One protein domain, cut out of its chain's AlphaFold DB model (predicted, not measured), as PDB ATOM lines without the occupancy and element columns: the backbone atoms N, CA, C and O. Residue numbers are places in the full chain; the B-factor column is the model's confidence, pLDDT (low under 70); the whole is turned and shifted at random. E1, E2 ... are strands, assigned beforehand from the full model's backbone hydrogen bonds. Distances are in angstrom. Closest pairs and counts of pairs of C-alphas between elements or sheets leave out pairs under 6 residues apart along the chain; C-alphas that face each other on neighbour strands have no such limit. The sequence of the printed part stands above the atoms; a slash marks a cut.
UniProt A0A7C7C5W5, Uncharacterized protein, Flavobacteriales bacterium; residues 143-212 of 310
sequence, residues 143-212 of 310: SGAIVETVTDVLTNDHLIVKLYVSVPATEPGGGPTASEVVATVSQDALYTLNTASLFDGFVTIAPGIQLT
ATOM      1  N   SER A 143     152.799 155.322 181.369       86.94
ATOM      2  CA  SER A 143     151.785 154.269 181.451       86.94
ATOM      3  C   SER A 143     150.793 154.368 180.304       86.94
ATOM      4  O   SER A 143     150.423 155.463 179.877       86.94
ATOM      5  N   GLY A 144     150.332 153.212 179.836       89.00
ATOM      6  CA  GLY A 144     149.338 153.091 178.776       89.00
ATOM      7  C   GLY A 144     149.907 152.620 177.440       89.00
ATOM      8  O   GLY A 144     151.029 152.128 177.345       89.00
ATOM      9  N   ALA A 145     149.080 152.734 176.405       92.38
ATOM     10  CA  ALA A 145     149.402 152.307 175.052       92.38
ATOM     11  C   ALA A 145     150.113 153.425 174.287       92.38
ATOM     12  O   ALA A 145     149.524 154.476 174.035       92.38
ATOM     13  N   ILE A 146     151.363 153.185 173.900       92.38
ATOM     14  CA  ILE A 146     152.179 154.144 173.155       92.38
ATOM     15  C   ILE A 146     152.606 153.505 171.844       92.38
ATOM     16  O   ILE A 146     153.108 152.383 171.811       92.38
ATOM     17  N   VAL A 147     152.363 154.226 170.754       95.06
ATOM     18  CA  VAL A 147     152.764 153.808 169.414       95.06
ATOM     19  C   VAL A 147     154.223 154.189 169.202       95.06
ATOM     20  O   VAL A 147     154.580 155.359 169.335       95.06
ATOM     21  N   GLU A 148     155.053 153.219 168.840       95.06
ATOM     22  CA  GLU A 148     156.473 153.417 168.563       95.06
ATOM     23  C   GLU A 148     156.877 152.731 167.261       95.06
ATOM     24  O   GLU A 148     156.312 151.712 166.863       95.06
ATOM     25  N   THR A 149     157.875 153.304 166.591       96.81
ATOM     26  CA  THR A 149     158.533 152.662 165.452       96.81
ATOM     27  C   THR A 149     159.739 151.885 165.956       96.81
ATOM     28  O   THR A 149     160.569 152.430 166.683       96.81
ATOM     29  N   VAL A 150     159.827 150.616 165.575       97.25
ATOM     30  CA  VAL A 150     160.970 149.745 165.845       97.25
ATOM     31  C   VAL A 150     161.518 149.218 164.530       97.25
ATOM     32  O   VAL A 150     160.757 148.957 163.604       97.25
ATOM     33  N   THR A 151     162.826 149.030 164.446       97.94
ATOM     34  CA  THR A 151     163.482 148.589 163.214       97.94
ATOM     35  C   THR A 151     163.949 147.138 163.348       97.94
ATOM     36  O   THR A 151     164.533 146.740 164.364       97.94
ATOM     37  N   ASP A 152     163.709 146.330 162.317       97.44
ATOM     38  CA  ASP A 152     164.157 144.937 162.261       97.44
ATOM     39  C   ASP A 152     165.649 144.809 161.875       97.44
ATOM     40  O   ASP A 152     166.338 145.775 161.521       97.44
ATOM     41  N   VAL A 153     166.178 143.583 161.940       97.69
ATOM     42  CA  VAL A 153     167.554 143.255 161.509       97.69
ATOM     43  C   VAL A 153     167.800 143.420 160.003       97.69
ATOM     44  O   VAL A 153     168.954 143.455 159.579       97.69
ATOM     45  N   LEU A 154     166.740 143.512 159.195       97.56
ATOM     46  CA  LEU A 154     166.780 143.758 157.752       97.56
ATOM     47  C   LEU A 154     166.621 145.249 157.411       97.56
ATOM     48  O   LEU A 154     166.576 145.589 156.231       97.56
ATOM     49  N   THR A 155     166.605 146.130 158.417       95.88
ATOM     50  CA  THR A 155     166.449 147.590 158.314       95.88
ATOM     51  C   THR A 155     165.073 148.085 157.853       95.88
ATOM     52  O   THR A 155     164.960 149.213 157.378       95.88
ATOM     53  N   ASN A 156     164.023 147.280 158.019       97.06
ATOM     54  CA  ASN A 156     162.641 147.718 157.835       97.06
ATOM     55  C   ASN A 156     162.083 148.299 159.135       97.06
ATOM     56  O   ASN A 156     162.299 147.751 160.218       97.06
ATOM     57  N   ASP A 157     161.331 149.388 159.007       97.88
ATOM     58  CA  ASP A 157     160.621 150.008 160.120       97.88
ATOM     59  C   ASP A 157     159.229 149.394 160.284       97.88
ATOM     60  O   ASP A 157     158.463 149.272 159.326       97.88
ATOM     61  N   HIS A 158     158.895 149.057 161.525       97.12
ATOM     62  CA  HIS A 158     157.632 148.466 161.941       97.12
ATOM     63  C   HIS A 158     156.965 149.355 162.983       97.12
ATOM     64  O   HIS A 158     157.600 149.794 163.944       97.12
ATOM     65  N   LEU A 159     155.667 149.601 162.817       97.44
ATOM     66  CA  LEU A 159     154.878 150.348 163.788       97.44
ATOM     67  C   LEU A 159     154.245 149.373 164.782       97.44
ATOM     68  O   LEU A 159     153.455 148.516 164.388       97.44
ATOM     69  N   ILE A 160     154.559 149.526 166.067       97.25
ATOM     70  CA  ILE A 160     153.997 148.698 167.138       97.25
ATOM     71  C   ILE A 160     153.347 149.553 168.215       97.25
ATOM     72  O   ILE A 160     153.682 150.723 168.395       97.25
ATOM     73  N   VAL A 161     152.439 148.948 168.976       97.50
ATOM     74  CA  VAL A 161     151.959 149.517 170.237       97.50
ATOM     75  C   VAL A 161     152.694 148.833 171.376       97.50
ATOM     76  O   VAL A 161     152.617 147.613 171.510       97.50
ATOM     77  N   LYS A 162     153.375 149.603 172.219       95.25
ATOM     78  CA  LYS A 162     153.908 149.136 173.498       95.25
ATOM     79  C   LYS A 162     152.926 149.490 174.606       95.25
ATOM     80  O   LYS A 162     152.439 150.617 174.684       95.25
ATOM     81  N   LEU A 163     152.621 148.512 175.448       94.00
ATOM     82  CA  LEU A 163     151.813 148.696 176.644       94.00
ATOM     83  C   LEU A 163     152.761 148.898 177.824       94.00
ATOM     84  O   LEU A 163     153.424 147.955 178.253       94.00
ATOM     85  N   TYR A 164     152.833 150.133 178.309       91.75
ATOM     86  CA  TYR A 164     153.664 150.521 179.440       91.75
ATOM     87  C   TYR A 164     152.887 150.458 180.750       91.75
ATOM     88  O   TYR A 164     151.722 150.864 180.814       91.75
ATOM     89  N   VAL A 165     153.564 150.016 181.805       89.25
ATOM     90  CA  VAL A 165     153.091 150.116 183.186       89.25
ATOM     91  C   VAL A 165     154.178 150.767 184.030       89.25
ATOM     92  O   VAL A 165     155.346 150.383 183.969       89.25
ATOM     93  N   SER A 166     153.781 151.755 184.827       89.00
ATOM     94  CA  SER A 166     154.650 152.396 185.806       89.00
ATOM     95  C   SER A 166     155.113 151.406 186.866       89.00
ATOM     96  O   SER A 166     154.287 150.701 187.455       89.00
ATOM     97  N   VAL A 167     156.403 151.415 187.180       84.31
ATOM     98  CA  VAL A 167     156.947 150.624 188.283       84.31
ATOM     99  C   VAL A 167     156.882 151.475 189.555       84.31
ATOM    100  O   VAL A 167     157.555 152.510 189.634       84.31
ATOM    101  N   PRO A 168     156.079 151.088 190.563       77.81
ATOM    102  CA  PRO A 168     155.940 151.882 191.774       77.81
ATOM    103  C   PRO A 168     157.274 151.959 192.521       77.81
ATOM    104  O   PRO A 168     158.055 151.011 192.528       77.81
ATOM    105  N   ALA A 169     157.511 153.071 193.221       77.38
ATOM    106  CA  ALA A 169     158.758 153.321 193.957       77.38
ATOM    107  C   ALA A 169     159.089 152.275 195.048       77.38
ATOM    108  O   ALA A 169     160.177 152.303 195.618       77.38
ATOM    109  N   THR A 170     158.150 151.384 195.373       78.88
ATOM    110  CA  THR A 170     158.331 150.285 196.327       78.88
ATOM    111  C   THR A 170     159.014 149.055 195.730       78.88
ATOM    112  O   THR A 170     159.506 148.232 196.498       78.88
ATOM    113  N   GLU A 171     159.056 148.918 194.402       75.25
ATOM    114  CA  GLU A 171     159.691 147.785 193.721       75.25
ATOM    115  C   GLU A 171     161.167 148.076 193.379       75.25
ATOM    116  O   GLU A 171     161.538 149.234 193.156       75.25
ATOM    117  N   PRO A 172     162.049 147.056 193.325       72.62
ATOM    118  CA  PRO A 172     163.440 147.234 192.914       72.62
ATOM    119  C   PRO A 172     163.545 147.832 191.504       72.62
ATOM    120  O   PRO A 172     163.039 147.258 190.548       72.62
ATOM    121  N   GLY A 173     164.221 148.975 191.366       73.88
ATOM    122  CA  GLY A 173     164.296 149.706 190.090       73.88
ATOM    123  C   GLY A 173     163.092 150.614 189.809       73.88
ATOM    124  O   GLY A 173     163.085 151.299 188.790       73.88
ATOM    125  N   GLY A 174     162.117 150.664 190.721       74.19
ATOM    126  CA  GLY A 174     160.978 151.572 190.679       74.19
ATOM    127  C   GLY A 174     161.331 153.015 191.036       74.19
ATOM    128  O   GLY A 174     162.364 153.313 191.640       74.19
ATOM    129  N   GLY A 175     160.448 153.939 190.667       71.44
ATOM    130  CA  GLY A 175     160.655 155.371 190.861       71.44
ATOM    131  C   GLY A 175     159.763 156.199 189.944       71.44
ATOM    132  O   GLY A 175     159.079 155.631 189.094       71.44
ATOM    133  N   PRO A 176     159.776 157.535 190.085       63.00
ATOM    134  CA  PRO A 176     158.877 158.412 189.340       63.00
ATOM    135  C   PRO A 176     159.018 158.256 187.825       63.00
ATOM    136  O   PRO A 176     158.051 158.416 187.111       63.00
ATOM    137  N   THR A 177     160.175 157.838 187.322       71.88
ATOM    138  CA  THR A 177     160.423 157.667 185.884       71.88
ATOM    139  C   THR A 177     160.521 156.208 185.436       71.88
ATOM    140  O   THR A 177     160.829 155.944 184.274       71.88
ATOM    141  N   ALA A 178     160.285 155.245 186.332       82.12
ATOM    142  CA  ALA A 178     160.459 153.829 186.031       82.12
ATOM    143  C   ALA A 178     159.199 153.251 185.375       82.12
ATOM    144  O   ALA A 178     158.088 153.365 185.899       82.12
ATOM    145  N   SER A 179     159.344 152.637 184.204       87.69
ATOM    146  CA  SER A 179     158.232 152.030 183.468       87.69
ATOM    147  C   SER A 179     158.712 150.826 182.677       87.69
ATOM    148  O   SER A 179     159.804 150.845 182.114       87.69
ATOM    149  N   GLU A 180     157.879 149.794 182.619       90.12
ATOM    150  CA  GLU A 180     158.167 148.546 181.918       90.12
ATOM    151  C   GLU A 180     157.166 148.313 180.792       90.12
ATOM    152  O   GLU A 180     155.993 148.677 180.894       90.12
ATOM    153  N   VAL A 181     157.631 147.682 179.713       92.88
ATOM    154  CA  VAL A 181     156.761 147.221 178.630       92.88
ATOM    155  C   VAL A 181     156.228 145.849 179.011       92.88
ATOM    156  O   VAL A 181     156.964 144.869 179.019       92.88
ATOM    157  N   VAL A 182     154.936 145.765 179.306       93.44
ATOM    158  CA  VAL A 182     154.306 144.505 179.733       93.44
ATOM    159  C   VAL A 182     153.786 143.687 178.555       93.44
ATOM    160  O   VAL A 182     153.611 142.473 178.659       93.44
ATOM    161  N   ALA A 183     153.535 144.349 177.426       95.44
ATOM    162  CA  ALA A 183     153.053 143.717 176.213       95.44
ATOM    163  C   ALA A 183     153.318 144.577 174.971       95.44
ATOM    164  O   ALA A 183     153.458 145.800 175.052       95.44
ATOM    165  N   THR A 184     153.329 143.930 173.811       96.38
ATOM    166  CA  THR A 184     153.390 144.577 172.497       96.38
ATOM    167  C   THR A 184     152.210 144.149 171.637       96.38
ATOM    168  O   THR A 184     151.719 143.027 171.764       96.38
ATOM    169  N   VAL A 185     151.753 145.041 170.759       97.81
ATOM    170  CA  VAL A 185     150.752 144.749 169.728       97.81
ATOM    171  C   VAL A 185     151.336 145.077 168.363       97.81
ATOM    172  O   VAL A 185     151.821 146.190 168.155       97.81
ATOM    173  N   SER A 186     151.275 144.122 167.437       97.38
ATOM    174  CA  SER A 186     151.754 144.289 166.062       97.38
ATOM    175  C   SER A 186     150.801 143.653 165.053       97.38
ATOM    176  O   SER A 186     150.074 142.716 165.377       97.38
ATOM    177  N   GLN A 187     150.797 144.163 163.824       96.69
ATOM    178  CA  GLN A 187     150.078 143.567 162.690       96.69
ATOM    179  C   GLN A 187     151.003 142.783 161.747       96.69
ATOM    180  O   GLN A 187     150.522 142.019 160.912       96.69
ATOM    181  N   ASP A 188     152.315 142.987 161.860       96.69
ATOM    182  CA  ASP A 188     153.286 142.466 160.903       96.69
ATOM    183  C   ASP A 188     153.626 141.001 161.199       96.69
ATOM    184  O   ASP A 188     153.547 140.536 162.338       96.69
ATOM    185  N   ALA A 189     154.008 140.252 160.159       96.19
ATOM    186  CA  ALA A 189     154.499 138.884 160.315       96.19
ATOM    187  C   ALA A 189     155.773 138.854 161.175       96.19
ATOM    188  O   ALA A 189     156.516 139.824 161.183       96.19
ATOM    189  N   LEU A 190     156.040 137.731 161.855       97.12
ATOM    190  CA  LEU A 190     157.155 137.587 162.801       97.12
ATOM    191  C   LEU A 190     158.483 138.165 162.273       97.12
ATOM    192  O   LEU A 190     158.991 137.705 161.250       97.12
ATOM    193  N   TYR A 191     159.073 139.096 163.026       97.62
ATOM    194  CA  TYR A 191     160.384 139.687 162.741       97.62
ATOM    195  C   TYR A 191     161.262 139.779 163.994       97.62
ATOM    196  O   TYR A 191     160.781 139.745 165.130       97.62
ATOM    197  N   THR A 192     162.573 139.895 163.777       98.00
ATOM    198  CA  THR A 192     163.580 140.056 164.833       98.00
ATOM    199  C   THR A 192     164.043 141.503 164.880       98.00
ATOM    200  O   THR A 192     164.432 142.061 163.853       98.00
ATOM    201  N   LEU A 193     164.033 142.099 166.070       97.62
ATOM    202  CA  LEU A 193     164.470 143.473 166.294       97.62
ATOM    203  C   LEU A 193     165.981 143.611 166.096       97.62
ATOM    204  O   LEU A 193     166.757 142.730 166.475       97.62
ATOM    205  N   ASN A 194     166.414 144.739 165.533       97.50
ATOM    206  CA  ASN A 194     167.830 145.085 165.548       97.50
ATOM    207  C   ASN A 194     168.277 145.557 166.937       97.50
ATOM    208  O   ASN A 194     167.469 145.906 167.795       97.50
ATOM    209  N   THR A 195     169.591 145.629 167.147       96.38
ATOM    210  CA  THR A 195     170.178 145.974 168.449       96.38
ATOM    211  C   THR A 195     169.778 147.350 168.976       96.38
ATOM    212  O   THR A 195     169.744 147.533 170.186       96.38
ATOM    213  N   ALA A 196     169.496 148.316 168.095       94.94
ATOM    214  CA  ALA A 196     169.076 149.660 168.491       94.94
ATOM    215  C   ALA A 196     167.603 149.714 168.930       94.94
ATOM    216  O   ALA A 196     167.223 150.615 169.667       94.94
ATOM    217  N   SER A 197     166.799 148.746 168.486       95.31
ATOM    218  CA  SER A 197     165.366 148.652 168.768       95.31
ATOM    219  C   SER A 197     165.030 147.588 169.811       95.31
ATOM    220  O   SER A 197     163.851 147.352 170.054       95.31
ATOM    221  N   LEU A 198     166.029 146.926 170.408       94.56
ATOM    222  CA  LEU A 198     165.815 145.978 171.501       94.56
ATOM    223  C   LEU A 198     165.338 146.704 172.762       94.56
ATOM    224  O   LEU A 198     165.846 147.765 173.124       94.56
ATOM    225  N   PHE A 199     164.393 146.085 173.456       92.56
ATOM    226  CA  PHE A 199     163.921 146.483 174.777       92.56
ATOM    227  C   PHE A 199     163.652 145.224 175.603       92.56
ATOM    228  O   PHE A 199     163.559 144.124 175.053       92.56
ATOM    229  N   ASP A 200     163.598 145.375 176.927       90.31
ATOM    230  CA  ASP A 200     163.459 144.231 177.827       90.31
ATOM    231  C   ASP A 200     162.197 143.424 177.501       90.31
ATOM    232  O   ASP A 200     161.161 143.996 177.163       90.31
ATOM    233  N   GLY A 201     162.304 142.097 177.543       90.31
ATOM    234  CA  GLY A 201     161.183 141.196 177.290       90.31
ATOM    235  C   GLY A 201     160.921 140.838 175.829       90.31
ATOM    236  O   GLY A 201     160.134 139.925 175.567       90.31
ATOM    237  N   PHE A 202     161.561 141.520 174.868       94.44
ATOM    238  CA  PHE A 202     161.243 141.376 173.444       94.44
ATOM    239  C   PHE A 202     162.489 141.403 172.550       94.44
ATOM    240  O   PHE A 202     163.142 142.426 172.359       94.44
ATOM    241  N   VAL A 203     162.782 140.256 171.931       95.94
ATOM    242  CA  VAL A 203     163.800 140.121 170.867       95.94
ATOM    243  C   VAL A 203     163.143 139.987 169.492       95.94
ATOM    244  O   VAL A 203     163.656 140.477 168.486       95.94
ATOM    245  N   THR A 204     161.983 139.342 169.449       96.38
ATOM    246  CA  THR A 204     161.156 139.173 168.256       96.38
ATOM    247  C   THR A 204     159.767 139.719 168.515       96.38
ATOM    248  O   THR A 204     159.297 139.674 169.651       96.38
ATOM    249  N   ILE A 205     159.098 140.167 167.457       96.94
ATOM    250  CA  ILE A 205     157.708 140.609 167.499       96.94
ATOM    251  C   ILE A 205     156.910 139.813 166.459       96.94
ATOM    252  O   ILE A 205     157.235 139.823 165.277       96.94
ATOM    253  N   ALA A 206     155.880 139.110 166.919       96.38
ATOM    254  CA  ALA A 206     154.856 138.412 166.152       96.38
ATOM    255  C   ALA A 206     153.562 139.251 166.007       96.38
ATOM    256  O   ALA A 206     153.324 140.164 166.804       96.38
ATOM    257  N   PRO A 207     152.687 138.920 165.040       96.69
ATOM    258  CA  PRO A 207     151.385 139.569 164.920       96.69
ATOM    259  C   PRO A 207     150.483 139.246 166.121       96.69
ATOM    260  O   PRO A 207     150.504 138.135 166.654       96.69
ATOM    261  N   GLY A 208     149.641 140.202 166.511       95.62
ATOM    262  CA  GLY A 208     148.750 140.116 167.667       95.62
ATOM    263  C   GLY A 208     149.349 140.735 168.929       95.62
ATOM    264  O   GLY A 208     150.191 141.626 168.847       95.62
ATOM    265  N   ILE A 209     148.872 140.285 170.095       95.75
ATOM    266  CA  ILE A 209     149.353 140.732 171.407       95.75
ATOM    267  C   ILE A 209     150.374 139.722 171.930       95.75
ATOM    268  O   ILE A 209     150.059 138.541 172.073       95.75
ATOM    269  N   GLN A 210     151.570 140.190 172.268       94.94
ATOM    270  CA  GLN A 210     152.597 139.390 172.930       94.94
ATOM    271  C   GLN A 210     152.880 139.967 174.306       94.94
ATOM    272  O   GLN A 210     153.143 141.161 174.433       94.94
ATOM    273  N   LEU A 211     152.842 139.117 175.326       95.06
ATOM    274  CA  LEU A 211     153.220 139.487 176.683       95.06
ATOM    275  C   LEU A 211     154.737 139.420 176.842       95.06
ATOM    276  O   LEU A 211     155.405 138.643 176.157       95.06
ATOM    277  N   THR A 212     155.264 140.237 177.746       93.38
ATOM    278  CA  THR A 212     156.692 140.245 178.053       93.38
ATOM    279  C   THR A 212     157.164 138.896 178.602       93.38
ATOM    280  O   THR A 212     156.443 138.229 179.347       93.38
TER     281      THR A 212
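This is residues 143 to 212 of the 310 residues of an uncharacterized protein of Flavobacteriales bacterium (UniProt A0A7C7C5W5). A single, strongly twisted sheet of four strands, with one face bare, has the long link of residues 187 to 207 folded back over its other face. The loop of residues 167 to 178 makes one end of the long axis, and the turn between E1 and E2 makes the other. The printed part has 70 residues with no named helix and four named strands, E1, E2, E3, E4, in that order both along the chain and across the antiparallel sheet. The class is all strand, though under half of the residues, 30 of 70, are in named elements. The whole is compact, with a radius of gyration of the C-alphas of 12.7 A, and elongated, spanning 39 by 22 by 16 A.

The strands form a meander, each the antiparallel neighbour of the one before. E1, residues 144 to 151, and E2, residues 157 to 166, form a hairpin at 145 degrees between their directions. The C-alphas of Val 147 and Val 161 face each other at 4.4 A, and N 148 and O 160 are within hydrogen-bond range at 2.9 A. E3, residues 179 to 186, forms a hairpin with E2 at 143 degrees; N 163 and O 183 are 2.9 A apart, and N 185 and O 161 are 2.8 A apart. E3 bends by 57 degrees at Val 182. E4, residues 208 to 211, forms a hairpin with E3 at 155 degrees, with N 184 and O 210 within hydrogen-bond range at 2.8 A. E1 and E4 are the edge strands and are apart. From edge to edge the strands' lines turn by 76 degrees. Outside the named strands, residues 191 to 192 pair with residues 204 to 205, antiparallel.

E1 begins at C-alpha 144 at (149.338, 153.091, 178.776) and is 21.5 A long from first to last C-alpha. E2, the longest strand with 10 residues, measures 26.5 A and ends at C-alpha 166 at (154.650, 152.396, 185.806). E3 measures 20.1 A. E4, four residues, measures 10.1 A and ends at C-alpha 211 at (153.220, 139.487, 176.683).

The two C-alphas farthest apart are those of Leu 154 and Thr 170, 40.0 A. The printed part has no cut. The link from E1 to E2 is tight, with 5 residues, while those from E2 to E3, 12 residues, and from E3 to E4, 21 residues, are long. The mean pLDDT of the printed part is 91.6, and one printed residue, Pro 176, is under 70.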